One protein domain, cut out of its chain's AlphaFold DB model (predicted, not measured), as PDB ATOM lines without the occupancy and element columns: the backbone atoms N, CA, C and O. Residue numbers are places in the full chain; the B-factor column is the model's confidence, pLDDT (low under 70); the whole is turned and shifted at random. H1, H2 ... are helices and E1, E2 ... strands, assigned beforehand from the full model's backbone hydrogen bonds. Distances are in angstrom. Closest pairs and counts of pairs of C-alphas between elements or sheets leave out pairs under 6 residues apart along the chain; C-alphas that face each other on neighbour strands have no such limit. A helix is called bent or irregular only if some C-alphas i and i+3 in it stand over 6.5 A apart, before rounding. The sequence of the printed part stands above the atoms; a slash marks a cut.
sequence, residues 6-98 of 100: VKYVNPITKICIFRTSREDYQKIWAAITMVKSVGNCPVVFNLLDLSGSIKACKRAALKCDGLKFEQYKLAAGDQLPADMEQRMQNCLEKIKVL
ATOM      1  N   VAL A   6      20.271 -45.061 -38.201       92.19
ATOM      2  CA  VAL A   6      19.437 -44.327 -39.148       92.19
ATOM      3  C   VAL A   6      19.431 -42.864 -38.718       92.19
ATOM      4  O   VAL A   6      18.924 -42.533 -37.649       92.19
ATOM      5  N   LYS A   7      20.034 -41.985 -39.518       92.81
ATOM      6  CA  LYS A   7      20.146 -40.551 -39.209       92.81
ATOM      7  C   LYS A   7      18.985 -39.738 -39.761       92.81
ATOM      8  O   LYS A   7      18.607 -38.736 -39.170       92.81
ATOM      9  N   TYR A   8      18.429 -40.157 -40.890       94.69
ATOM     10  CA  TYR A   8      17.368 -39.431 -41.575       94.69
ATOM     11  C   TYR A   8      16.458 -40.395 -42.308       94.69
ATOM     12  O   TYR A   8      16.943 -41.354 -42.908       94.69
ATOM     13  N   VAL A   9      15.162 -40.104 -42.289       94.06
ATOM     14  CA  VAL A   9      14.157 -40.730 -43.143       94.06
ATOM     15  C   VAL A   9      13.148 -39.657 -43.524       94.06
ATOM     16  O   VAL A   9      12.535 -39.042 -42.650       94.06
ATOM     17  N   ASN A  10      12.957 -39.456 -44.820       95.25
ATOM     18  CA  ASN A  10      11.883 -38.647 -45.361       95.25
ATOM     19  C   ASN A  10      10.718 -39.568 -45.758       95.25
ATOM     20  O   ASN A  10      10.842 -40.330 -46.721       95.25
ATOM     21  N   PRO A  11       9.573 -39.535 -45.056       92.00
ATOM     22  CA  PRO A  11       8.440 -40.392 -45.384       92.00
ATOM     23  C   PRO A  11       7.743 -39.998 -46.693       92.00
ATOM     24  O   PRO A  11       6.974 -40.811 -47.204       92.00
ATOM     25  N   ILE A  12       7.997 -38.807 -47.240       92.62
ATOM     26  CA  ILE A  12       7.388 -38.317 -48.484       92.62
ATOM     27  C   ILE A  12       8.182 -38.847 -49.683       92.62
ATOM     28  O   ILE A  12       7.660 -39.601 -50.497       92.62
ATOM     29  N   THR A  13       9.478 -38.545 -49.745       94.44
ATOM     30  CA  THR A  13      10.368 -38.893 -50.876       94.44
ATOM     31  C   THR A  13      11.055 -40.258 -50.732       94.44
ATOM     32  O   THR A  13      11.744 -40.724 -51.650       94.44
ATOM     33  N   LYS A  14      10.899 -40.890 -49.559       94.25
ATOM     34  CA  LYS A  14      11.509 -42.168 -49.150       94.25
ATOM     35  C   LYS A  14      13.041 -42.158 -49.113       94.25
ATOM     36  O   LYS A  14      13.663 -43.218 -49.113       94.25
ATOM     37  N   ILE A  15      13.668 -40.982 -49.073       95.56
ATOM     38  CA  ILE A  15      15.120 -40.869 -48.887       95.56
ATOM     39  C   ILE A  15      15.473 -41.165 -47.432       95.56
ATOM     40  O   ILE A  15      14.811 -40.690 -46.513       95.56
ATOM     41  N   CYS A  16      16.535 -41.934 -47.215       94.75
ATOM     42  CA  CYS A  16      17.083 -42.191 -45.892       94.75
ATOM     43  C   CYS A  16      18.610 -42.076 -45.891       94.75
ATOM     44  O   CYS A  16      19.254 -42.228 -46.929       94.75
ATOM     45  N   ILE A  17      19.182 -41.778 -44.724       94.81
ATOM     46  CA  ILE A  17      20.632 -41.713 -44.513       94.81
ATOM     47  C   ILE A  17      20.990 -42.666 -43.381       94.81
ATOM     48  O   ILE A  17      20.506 -42.520 -42.254       94.81
ATOM     49  N   PHE A  18      21.882 -43.602 -43.682       93.56
ATOM     50  CA  PHE A  18      22.481 -44.501 -42.708       93.56
ATOM     51  C   PHE A  18      23.891 -44.034 -42.366       93.56
ATOM     52  O   PHE A  18      24.651 -43.610 -43.236       93.56
ATOM     53  N   ARG A  19      24.259 -44.148 -41.093       92.19
ATOM     54  CA  ARG A  19      25.624 -43.968 -40.606       92.19
ATOM     55  C   ARG A  19      26.130 -45.301 -40.088       92.19
ATOM     56  O   ARG A  19      25.431 -45.982 -39.346       92.19
ATOM     57  N   THR A  20      27.348 -45.655 -40.460       92.88
ATOM     58  CA  THR A  20      28.037 -46.851 -39.975       92.88
ATOM     59  C   THR A  20      29.544 -46.604 -39.975       92.88
ATOM     60  O   THR A  20      30.006 -45.580 -40.485       92.88
ATOM     61  N   SER A  21      30.306 -47.508 -39.366       92.25
ATOM     62  CA  SER A  21      31.765 -47.459 -39.374       92.25
ATOM     63  C   SER A  21      32.328 -47.821 -40.757       92.25
ATOM     64  O   SER A  21      31.653 -48.440 -41.588       92.25
ATOM     65  N   ARG A  22      33.583 -47.439 -41.020       90.25
ATOM     66  CA  ARG A  22      34.256 -47.763 -42.292       90.25
ATOM     67  C   ARG A  22      34.561 -49.254 -42.417       90.25
ATOM     68  O   ARG A  22      34.721 -49.750 -43.523       90.25
ATOM     69  N   GLU A  23      34.625 -49.964 -41.304       92.62
ATOM     70  CA  GLU A  23      34.906 -51.394 -41.255       92.62
ATOM     71  C   GLU A  23      33.650 -52.221 -41.571       92.62
ATOM     72  O   GLU A  23      33.753 -53.325 -42.102       92.62
ATOM     73  N   ASP A  24      32.456 -51.683 -41.289       92.25
ATOM     74  CA  ASP A  24      31.195 -52.422 -41.421       92.25
ATOM     75  C   ASP A  24      30.313 -51.976 -42.599       92.25
ATOM     76  O   ASP A  24      29.320 -52.648 -42.890       92.25
ATOM     77  N   TYR A  25      30.639 -50.891 -43.319       92.56
ATOM     78  CA  TYR A  25      29.747 -50.373 -44.373       92.56
ATOM     79  C   TYR A  25      29.434 -51.395 -45.473       92.56
ATOM     80  O   TYR A  25      28.303 -51.429 -45.952       92.56
ATOM     81  N   GLN A  26      30.389 -52.258 -45.844       93.69
ATOM     82  CA  GLN A  26      30.168 -53.287 -46.865       93.69
ATOM     83  C   GLN A  26      29.155 -54.338 -46.403       93.69
ATOM     84  O   GLN A  26      28.288 -54.733 -47.178       93.69
ATOM     85  N   LYS A  27      29.216 -54.746 -45.128       93.88
ATOM     86  CA  LYS A  27      28.254 -55.694 -44.542       93.88
ATOM     87  C   LYS A  27      26.855 -55.091 -44.513       93.88
ATOM     88  O   LYS A  27      25.890 -55.757 -44.867       93.88
ATOM     89  N   ILE A  28      26.754 -53.817 -44.130       92.62
ATOM     90  CA  ILE A  28      25.484 -53.088 -44.120       92.62
ATOM     91  C   ILE A  28      24.925 -52.943 -45.537       92.62
ATOM     92  O   ILE A  28      23.743 -53.201 -45.742       92.62
ATOM     93  N   TRP A  29      25.749 -52.586 -46.523       92.75
ATOM     94  CA  TRP A  29      25.310 -52.504 -47.917       92.75
ATOM     95  C   TRP A  29      24.795 -53.863 -48.403       92.75
ATOM     96  O   TRP A  29      23.668 -53.944 -48.886       92.75
ATOM     97  N   ALA A  30      25.554 -54.941 -48.196       94.88
ATOM     98  CA  ALA A  30      25.111 -56.287 -48.553       94.88
ATOM     99  C   ALA A  30      23.788 -56.671 -47.862       94.88
ATOM    100  O   ALA A  30      22.901 -57.226 -48.498       94.88
ATOM    101  N   ALA A  31      23.605 -56.325 -46.586       94.62
ATOM    102  CA  ALA A  31      22.347 -56.577 -45.889       94.62
ATOM    103  C   ALA A  31      21.175 -55.779 -46.491       94.62
ATOM    104  O   ALA A  31      20.083 -56.320 -46.647       94.62
ATOM    105  N   ILE A  32      21.396 -54.516 -46.876       93.50
ATOM    106  CA  ILE A  32      20.373 -53.655 -47.488       93.50
ATOM    107  C   ILE A  32      19.862 -54.240 -48.810       93.50
ATOM    108  O   ILE A  32      18.658 -54.189 -49.061       93.50
ATOM    109  N   THR A  33      20.725 -54.836 -49.640       94.56
ATOM    110  CA  THR A  33      20.288 -55.443 -50.913       94.56
ATOM    111  C   THR A  33      19.416 -56.685 -50.716       94.56
ATOM    112  O   THR A  33      18.680 -57.069 -51.623       94.56
ATOM    113  N   MET A  34      19.460 -57.299 -49.531       96.44
ATOM    114  CA  MET A  34      18.623 -58.444 -49.171       96.44
ATOM    115  C   MET A  34      17.260 -58.038 -48.595       96.44
ATOM    116  O   MET A  34      16.389 -58.898 -48.439       96.44
ATOM    117  N   VAL A  35      17.042 -56.755 -48.283       95.38
ATOM    118  CA  VAL A  35      15.758 -56.277 -47.756       95.38
ATOM    119  C   VAL A  35      14.722 -56.253 -48.875       95.38
ATOM    120  O   VAL A  35      14.822 -55.465 -49.811       95.38
ATOM    121  N   LYS A  36      13.702 -57.107 -48.754       95.88
ATOM    122  CA  LYS A  36      12.592 -57.206 -49.720       95.88
ATOM    123  C   LYS A  36      11.342 -56.443 -49.284       95.88
ATOM    124  O   LYS A  36      10.528 -56.058 -50.121       95.88
ATOM    125  N   SER A  37      11.175 -56.227 -47.983       96.00
ATOM    126  CA  SER A  37      10.038 -55.509 -47.414       96.00
ATOM    127  C   SER A  37      10.416 -54.809 -46.112       96.00
ATOM    128  O   SER A  37      11.319 -55.237 -45.392       96.00
ATOM    129  N   VAL A  38       9.709 -53.721 -45.811       91.44
ATOM    130  CA  VAL A  38       9.751 -53.037 -44.514       91.44
ATOM    131  C   VAL A  38       8.318 -52.952 -44.003       91.44
ATOM    132  O   VAL A  38       7.467 -52.305 -44.617       91.44
ATOM    133  N   GLY A  39       8.034 -53.656 -42.903       89.62
ATOM    134  CA  GLY A  39       6.656 -53.940 -42.502       89.62
ATOM    135  C   GLY A  39       5.931 -54.713 -43.607       89.62
ATOM    136  O   GLY A  39       6.463 -55.686 -44.138       89.62
ATOM    137  N   ASN A  40       4.753 -54.232 -44.005       90.88
ATOM    138  CA  ASN A  40       3.939 -54.844 -45.060       90.88
ATOM    139  C   ASN A  40       4.141 -54.200 -46.444       90.88
ATOM    140  O   ASN A  40       3.355 -54.445 -47.356       90.88
ATOM    141  N   CYS A  41       5.176 -53.372 -46.613       90.81
ATOM    142  CA  CYS A  41       5.464 -52.688 -47.870       90.81
ATOM    143  C   CYS A  41       6.672 -53.333 -48.565       90.81
ATOM    144  O   CYS A  41       7.766 -53.314 -47.989       90.81
ATOM    145  N   PRO A  42       6.524 -53.869 -49.791       95.62
ATOM    146  CA  PRO A  42       7.659 -54.256 -50.623       95.62
ATOM    147  C   PRO A  42       8.546 -53.045 -50.912       95.62
ATOM    148  O   PRO A  42       8.039 -51.961 -51.209       95.62
ATOM    149  N   VAL A  43       9.863 -53.214 -50.822       94.19
ATOM    150  CA  VAL A  43      10.814 -52.120 -51.053       94.19
ATOM    151  C   VAL A  43      12.016 -52.582 -51.859       94.19
ATOM    152  O   VAL A  43      12.415 -53.742 -51.807       94.19
ATOM    153  N   VAL A  44      12.618 -51.629 -52.565       95.06
ATOM    154  CA  VAL A  44      13.942 -51.759 -53.169       95.06
ATOM    155  C   VAL A  44      14.753 -50.549 -52.738       95.06
ATOM    156  O   VAL A  44      14.319 -49.406 -52.900       95.06
ATOM    157  N   PHE A  45      15.930 -50.797 -52.177       94.75
ATOM    158  CA  PHE A  45      16.859 -49.739 -51.805       94.75
ATOM    159  C   PHE A  45      17.819 -49.455 -52.957       94.75
ATOM    160  O   PHE A  45      18.573 -50.327 -53.378       94.75
ATOM    161  N   ASN A  46      17.823 -48.206 -53.420       93.81
ATOM    162  CA  ASN A  46      18.781 -47.710 -54.401       93.81
ATOM    163  C   ASN A  46      19.829 -46.855 -53.689       93.81
ATOM    164  O   ASN A  46      19.479 -45.929 -52.952       93.81
ATOM    165  N   LEU A  47      21.111 -47.153 -53.912       93.69
ATOM    166  CA  LEU A  47      22.197 -46.339 -53.379       93.69
ATOM    167  C   LEU A  47      22.226 -44.985 -54.099       93.69
ATOM    168  O   LEU A  47      22.347 -44.935 -55.320       93.69
ATOM    169  N   LEU A  48      22.125 -43.898 -53.331       94.69
ATOM    170  CA  LEU A  48      22.186 -42.528 -53.850       94.69
ATOM    171  C   LEU A  48      23.588 -41.916 -53.718       94.69
ATOM    172  O   LEU A  48      24.104 -41.344 -54.672       94.69
ATOM    173  N   ASP A  49      24.180 -42.004 -52.527       94.88
ATOM    174  CA  ASP A  49      25.498 -41.459 -52.197       94.88
ATOM    175  C   ASP A  49      26.153 -42.345 -51.133       94.88
ATOM    176  O   ASP A  49      25.493 -42.762 -50.178       94.88
ATOM    177  N   LEU A  50      27.451 -42.605 -51.285       94.12
ATOM    178  CA  LEU A  50      28.282 -43.235 -50.264       94.12
ATOM    179  C   LEU A  50      29.475 -42.320 -49.999       94.12
ATOM    180  O   LEU A  50      30.417 -42.263 -50.788       94.12
ATOM    181  N   SER A  51      29.442 -41.605 -48.878       91.62
ATOM    182  CA  SER A  51      30.496 -40.665 -48.515       91.62
ATOM    183  C   SER A  51      30.868 -40.766 -47.038       91.62
ATOM    184  O   SER A  51      30.043 -41.025 -46.167       91.62
ATOM    185  N   GLY A  52      32.142 -40.510 -46.735       90.25
ATOM    186  CA  GLY A  52      32.636 -40.398 -45.358       90.25
ATOM    187  C   GLY A  52      32.345 -39.042 -44.705       90.25
ATOM    188  O   GLY A  52      32.934 -38.729 -43.674       90.25
ATOM    189  N   SER A  53      31.506 -38.204 -45.324       89.31
ATOM    190  CA  SER A  53      31.223 -36.838 -44.885       89.31
ATOM    191  C   SER A  53      29.725 -36.581 -44.877       89.31
ATOM    192  O   SER A  53      29.093 -36.498 -45.929       89.31
ATOM    193  N   ILE A  54      29.171 -36.341 -43.685       89.75
ATOM    194  CA  ILE A  54      27.751 -35.997 -43.535       89.75
ATOM    195  C   ILE A  54      27.380 -34.758 -44.358       89.75
ATOM    196  O   ILE A  54      26.275 -34.669 -44.874       89.75
ATOM    197  N   LYS A  55      28.314 -33.815 -44.562       91.88
ATOM    198  CA  LYS A  55      28.082 -32.628 -45.400       91.88
ATOM    199  C   LYS A  55      27.853 -32.997 -46.869       91.88
ATOM    200  O   LYS A  55      26.985 -32.399 -47.499       91.88
ATOM    201  N   ALA A  56      28.617 -33.944 -47.415       92.62
ATOM    202  CA  ALA A  56      28.441 -34.405 -48.794       92.62
ATOM    203  C   ALA A  56      27.120 -35.171 -48.948       92.62
ATOM    204  O   ALA A  56      26.304 -34.799 -49.794       92.62
ATOM    205  N   CYS A  57      26.862 -36.118 -48.042       93.62
ATOM    206  CA  CYS A  57      25.626 -36.895 -48.018       93.62
ATOM    207  C   CYS A  57      24.378 -36.000 -47.887       93.62
ATOM    208  O   CYS A  57      23.430 -36.142 -48.657       93.62
ATOM    209  N   LYS A  58      24.408 -34.988 -47.000       94.12
ATOM    210  CA  LYS A  58      23.327 -33.996 -46.858       94.12
ATOM    211  C   LYS A  58      23.023 -33.267 -48.160       94.12
ATOM    212  O   LYS A  58      21.857 -33.112 -48.499       94.12
ATOM    213  N   ARG A  59      24.046 -32.811 -48.893       94.69
ATOM    214  CA  ARG A  59      23.836 -32.108 -50.171       94.69
ATOM    215  C   ARG A  59      23.197 -33.017 -51.216       94.69
ATOM    216  O   ARG A  59      22.271 -32.582 -51.897       94.69
ATOM    217  N   ALA A  60      23.672 -34.258 -51.332       95.62
ATOM    218  CA  ALA A  60      23.111 -35.235 -52.262       95.62
ATOM    219  C   ALA A  60      21.643 -35.545 -51.929       95.62
ATOM    220  O   ALA A  60      20.780 -35.488 -52.807       95.62
ATOM    221  N   ALA A  61      21.352 -35.787 -50.649       95.62
ATOM    222  CA  ALA A  61      20.005 -36.057 -50.168       95.62
ATOM    223  C   ALA A  61      19.069 -34.850 -50.338       95.62
ATOM    224  O   ALA A  61      17.998 -35.030 -50.898       95.62
ATOM    225  N   LEU A  62      19.483 -33.629 -49.971       95.56
ATOM    226  CA  LEU A  62      18.690 -32.402 -50.167       95.56
ATOM    227  C   LEU A  62      18.339 -32.163 -51.639       95.56
ATOM    228  O   LEU A  62      17.192 -31.860 -51.963       95.56
ATOM    229  N   LYS A  63      19.317 -32.324 -52.540       95.69
ATOM    230  CA  LYS A  63      19.089 -32.190 -53.983       95.69
ATOM    231  C   LYS A  63      18.073 -33.222 -54.476       95.69
ATOM    232  O   LYS A  63      17.162 -32.878 -55.222       95.69
ATOM    233  N   CYS A  64      18.238 -34.482 -54.077       95.44
ATOM    234  CA  CYS A  64      17.347 -35.557 -54.500       95.44
ATOM    235  C   CYS A  64      15.939 -35.404 -53.901       95.44
ATOM    236  O   CYS A  64      14.961 -35.626 -54.610       95.44
ATOM    237  N   ASP A  65      15.831 -34.967 -52.645       95.00
ATOM    238  CA  ASP A  65      14.563 -34.682 -51.971       95.00
ATOM    239  C   ASP A  65      13.766 -33.610 -52.715       95.00
ATOM    240  O   ASP A  65      12.596 -33.831 -53.021       95.00
ATOM    241  N   GLY A  66      14.407 -32.490 -53.065       93.81
ATOM    242  CA  GLY A  66      13.766 -31.426 -53.840       93.81
ATOM    243  C   GLY A  66      13.260 -31.925 -55.194       93.81
ATOM    244  O   GLY A  66      12.083 -31.783 -55.504       93.81
ATOM    245  N   LEU A  67      14.119 -32.595 -55.968       95.25
ATOM    246  CA  LEU A  67      13.741 -33.112 -57.290       95.25
ATOM    247  C   LEU A  67      12.596 -34.132 -57.222       95.25
ATOM    248  O   LEU A  67      11.674 -34.074 -58.033       95.25
ATOM    249  N   LYS A  68      12.632 -35.057 -56.254       94.31
ATOM    250  CA  LYS A  68      11.566 -36.050 -56.071       94.31
ATOM    251  C   LYS A  68      10.255 -35.416 -55.632       94.31
ATOM    252  O   LYS A  68       9.202 -35.879 -56.055       94.31
ATOM    253  N   PHE A  69      10.307 -34.400 -54.776       93.94
ATOM    254  CA  PHE A  69       9.098 -33.728 -54.322       93.94
ATOM    255  C   PHE A  69       8.430 -32.945 -55.449       93.94
ATOM    256  O   PHE A  69       7.227 -33.084 -55.632       93.94
ATOM    257  N   GLU A  70       9.199 -32.232 -56.275       92.81
ATOM    258  CA  GLU A  70       8.652 -31.567 -57.465       92.81
ATOM    259  C   GLU A  70       8.010 -32.571 -58.431       92.81
ATOM    260  O   GLU A  70       6.879 -32.378 -58.875       92.81
ATOM    261  N   GLN A  71       8.672 -33.701 -58.693       92.06
ATOM    262  CA  GLN A  71       8.081 -34.780 -59.493       92.06
ATOM    263  C   GLN A  71       6.796 -35.332 -58.868       92.06
ATOM    264  O   GLN A  71       5.829 -35.599 -59.579       92.06
ATOM    265  N   TYR A  72       6.772 -35.487 -57.545       89.88
ATOM    266  CA  TYR A  72       5.591 -35.941 -56.826       89.88
ATOM    267  C   TYR A  72       4.429 -34.947 -56.957       89.88
ATOM    268  O   TYR A  72       3.310 -35.375 -57.222       89.88
ATOM    269  N   LYS A  73       4.685 -33.636 -56.851       90.12
ATOM    270  CA  LYS A  73       3.672 -32.590 -57.071       90.12
ATOM    271  C   LYS A  73       3.085 -32.669 -58.480       90.12
ATOM    272  O   LYS A  73       1.868 -32.645 -58.634       90.12
ATOM    273  N   LEU A  74       3.938 -32.826 -59.494       90.19
ATOM    274  CA  LEU A  74       3.499 -32.962 -60.887       90.19
ATOM    275  C   LEU A  74       2.651 -34.222 -61.114       90.19
ATOM    276  O   LEU A  74       1.681 -34.174 -61.863       90.19
ATOM    277  N   ALA A  75       3.000 -35.338 -60.471       88.88
ATOM    278  CA  ALA A  75       2.276 -36.600 -60.611       88.88
ATOM    279  C   ALA A  75       0.953 -36.638 -59.825       88.88
ATOM    280  O   ALA A  75      -0.007 -37.255 -60.280       88.88
ATOM    281  N   ALA A  76       0.902 -36.009 -58.648       85.19
ATOM    282  CA  ALA A  76      -0.287 -35.977 -57.796       85.19
ATOM    283  C   ALA A  76      -1.349 -34.970 -58.277       85.19
ATOM    284  O   ALA A  76      -2.528 -35.130 -57.952       85.19
ATOM    285  N   GLY A  77      -0.949 -33.947 -59.042       78.81
ATOM    286  CA  GLY A  77      -1.849 -32.889 -59.504       78.81
ATOM    287  C   GLY A  77      -2.573 -32.203 -58.339       78.81
ATOM    288  O   GLY A  77      -1.971 -31.932 -57.299       78.81
ATOM    289  N   ASP A  78      -3.881 -31.979 -58.487       72.44
ATOM    290  CA  ASP A  78      -4.727 -31.295 -57.492       72.44
ATOM    291  C   ASP A  78      -5.012 -32.121 -56.221       72.44
ATOM    292  O   ASP A  78      -5.620 -31.620 -55.278       72.44
ATOM    293  N   GLN A  79      -4.579 -33.386 -56.150       79.50
ATOM    294  CA  GLN A  79      -4.833 -34.260 -54.994       79.50
ATOM    295  C   GLN A  79      -3.815 -34.085 -53.858       79.50
ATOM    296  O   GLN A  79      -3.760 -34.907 -52.939       79.50
ATOM    297  N   LEU A  80      -2.985 -33.040 -53.907       79.12
ATOM    298  CA  LEU A  80      -1.985 -32.800 -52.878       79.12
ATOM    299  C   LEU A  80      -2.663 -32.385 -51.559       79.12
ATOM    300  O   LEU A  80      -3.362 -31.371 -51.519       79.12
ATOM    301  N   PRO A  81      -2.443 -33.114 -50.453       84.25
ATOM    302  CA  PRO A  81      -2.902 -32.683 -49.141       84.25
ATOM    303  C   PRO A  81      -2.359 -31.290 -48.808       84.25
ATOM    304  O   PRO A  81      -1.165 -31.033 -48.978       84.25
ATOM    305  N   ALA A  82      -3.218 -30.412 -48.285       83.62
ATOM    306  CA  ALA A  82      -2.874 -29.017 -47.991       83.62
ATOM    307  C   ALA A  82      -1.688 -28.863 -47.019       83.62
ATOM    308  O   ALA A  82      -0.998 -27.848 -47.026       83.62
ATOM    309  N   ASP A  83      -1.418 -29.873 -46.191       90.56
ATOM    310  CA  ASP A  83      -0.321 -29.866 -45.225       90.56
ATOM    311  C   ASP A  83       0.978 -30.497 -45.754       90.56
ATOM    312  O   ASP A  83       1.990 -30.529 -45.045       90.56
ATOM    313  N   MET A  84       0.989 -30.998 -46.991       89.94
ATOM    314  CA  MET A  84       2.134 -31.730 -47.521       89.94
ATOM    315  C   MET A  84       3.369 -30.845 -47.695       89.94
ATOM    316  O   MET A  84       4.473 -31.279 -47.360       89.94
ATOM    317  N   GLU A  85       3.200 -29.609 -48.161       90.44
ATOM    318  CA  GLU A  85       4.313 -28.665 -48.312       90.44
ATOM    319  C   GLU A  85       4.966 -28.362 -46.961       90.44
ATOM    320  O   GLU A  85       6.189 -28.431 -46.829       90.44
ATOM    321  N   GLN A  86       4.157 -28.157 -45.919       93.50
ATOM    322  CA  GLN A  86       4.659 -27.948 -44.564       93.50
ATOM    323  C   GLN A  86       5.395 -29.185 -44.030       93.50
ATOM    324  O   GLN A  86       6.468 -29.067 -43.431       93.50
ATOM    325  N   ARG A  87       4.857 -30.391 -44.255       93.62
ATOM    326  CA  ARG A  87       5.528 -31.645 -43.865       93.62
ATOM    327  C   ARG A  87       6.864 -31.812 -44.583       93.62
ATOM    328  O   ARG A  87       7.837 -32.235 -43.953       93.62
ATOM    329  N   MET A  88       6.919 -31.476 -45.870       94.38
ATOM    330  CA  MET A  88       8.151 -31.528 -46.647       94.38
ATOM    331  C   MET A  88       9.167 -30.515 -46.122       94.38
ATOM    332  O   MET A  88      10.309 -30.891 -45.857       94.38
ATOM    333  N   GLN A  89       8.748 -29.278 -45.852       93.25
ATOM    334  CA  GLN A  89       9.618 -28.262 -45.265       93.25
ATOM    335  C   GLN A  89      10.194 -28.717 -43.919       93.25
ATOM    336  O   GLN A  89      11.397 -28.600 -43.687       93.25
ATOM    337  N   ASN A  90       9.379 -29.338 -43.064       94.44
ATOM    338  CA  ASN A  90       9.844 -29.899 -41.796       94.44
ATOM    339  C   ASN A  90      10.905 -30.998 -41.999       94.44
ATOM    340  O   ASN A  90      11.838 -31.110 -41.203       94.44
ATOM    341  N   CYS A  91      10.791 -31.815 -43.053       94.06
ATOM    342  CA  CYS A  91      11.813 -32.810 -43.395       94.06
ATOM    343  C   CYS A  91      13.114 -32.138 -43.858       94.06
ATOM    344  O   CYS A  91      14.195 -32.531 -43.409       94.06
ATOM    345  N   LEU A  92      13.013 -31.088 -44.677       92.94
ATOM    346  CA  LEU A  92      14.158 -30.308 -45.151       92.94
ATOM    347  C   LEU A  92      14.903 -29.609 -44.004       92.94
ATOM    348  O   LEU A  92      16.133 -29.577 -44.000       92.94
ATOM    349  N   GLU A  93      14.194 -29.104 -42.997       93.44
ATOM    350  CA  GLU A  93      14.840 -28.550 -41.803       93.44
ATOM    351  C   GLU A  93      15.532 -29.640 -40.973       93.44
ATOM    352  O   GLU A  93      16.685 -29.467 -40.573       93.44
ATOM    353  N   LYS A  94      14.899 -30.811 -40.804       92.19
ATOM    354  CA  LYS A  94      15.507 -31.951 -40.089       92.19
ATOM    355  C   LYS A  94      16.827 -32.397 -40.710       92.19
ATOM    356  O   LYS A  94      17.770 -32.672 -39.975       92.19
ATOM    357  N   ILE A  95      16.919 -32.468 -42.039       92.69
ATOM    358  CA  ILE A  95      18.174 -32.862 -42.694       92.69
ATOM    359  C   ILE A  95      19.261 -31.786 -42.567       92.69
ATOM    360  O   ILE A  95      20.433 -32.133 -42.411       92.69
ATOM    361  N   LYS A  96      18.911 -30.491 -42.579       89.88
ATOM    362  CA  LYS A  96      19.886 -29.397 -42.413       89.88
ATOM    363  C   LYS A  96      20.593 -29.477 -41.060       89.88
ATOM    364  O   LYS A  96      21.827 -29.393 -41.028       89.88
ATOM    365  N   VAL A  97      19.827 -29.734 -39.994       90.44
ATOM    366  CA  VAL A  97      20.318 -29.832 -38.608       90.44
ATOM    367  C   VAL A  97      20.989 -31.166 -38.270       90.44
ATOM    368  O   VAL A  97      21.395 -31.356 -37.129       90.44
ATOM    369  N   LEU A  98      21.140 -32.103 -39.220       86.25
ATOM    370  CA  LEU A  98      21.906 -33.322 -38.946       86.25
ATOM    371  C   LEU A  98      23.369 -32.962 -38.692       86.25
ATOM    372  O   LEU A  98      24.130 -32.636 -39.615       86.25
TER     373      LEU A  98
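Overview. This is residues 6 to 98 of the 100 residues of the protein "Ribonuclease P" of Handroanthus impetiginosus (UniProt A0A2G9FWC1). A helical hairpin, long H2 and shorter H3 side by side, has a small two-stranded hairpin, E1 and E2, beside residues 54 to 65 of H2 and 91 to 95 of H3. Short H1 lies off to one side near E2, and residues 74 to 79 of H2 stick out. The printed part has 93 residues, in the order E1, E2, H1, H2, H3; the sheet E1 - E2 is antiparallel, and the class is mostly helix. It is only just compact, close to loose, with a radius of gyration of the C-alphas of 14.6 A, and only just elongated, spanning 46 by 31 by 18 A.

Arrangement. Start at E1, residues 6 to 9, which forms an antiparallel hairpin with E2, residues 16 to 19, at 171 degrees; look for N 7 and O 17, 2.8 A apart, and N 17 and O 8, 2.9 A. Next, H1, residues 25 to 33, is near E2 and touches no helix. H2, residues 54 to 79, and H3, residues 84 to 96, form a helical hairpin, opposite ways at a shallow tilt of 4 degrees. They touch through residues 58 to 62 and 92 to 96 alone; their closest C-alphas, of Lys 58 and Ile 95, are 6.7 A apart. The closest C-alphas of E1 and H3, of Tyr 8 and Ile 95, are also 6.7 A apart; those of E2 and H2, of Ile 17 and Cys 57, 7.8 A. Every O i to N i+4 pair is within hydrogen-bond range in H1 and H3, and 20 of 22 in H2.

Along the chain. Find C-alpha 6 at (19.437, -44.327, -39.148), where E1 begins its 7.5 A; E2 measures 10.2 A and H1 12.6 A. H2 runs 34.6 A from C-alpha 54 at (27.751, -35.997, -43.535), with a kink of 46 degrees near residue 73; it is irregular, C-alphas 75 and 78 being 9.3 A apart. H3 runs 18.6 A to C-alpha 96 at (19.886, -29.397, -42.413).

Size, cuts and confidence. The two C-alphas farthest apart, of Glu 23 and Asp 78, are 47.3 A apart. The printed part has no cut. The link from H1 to H2, residues 34 to 53, is long; within it residues 37 to 38 pair antiparallel with 41 to 42. The mean pLDDT of the printed part is 92.2, and no printed residue is under 70.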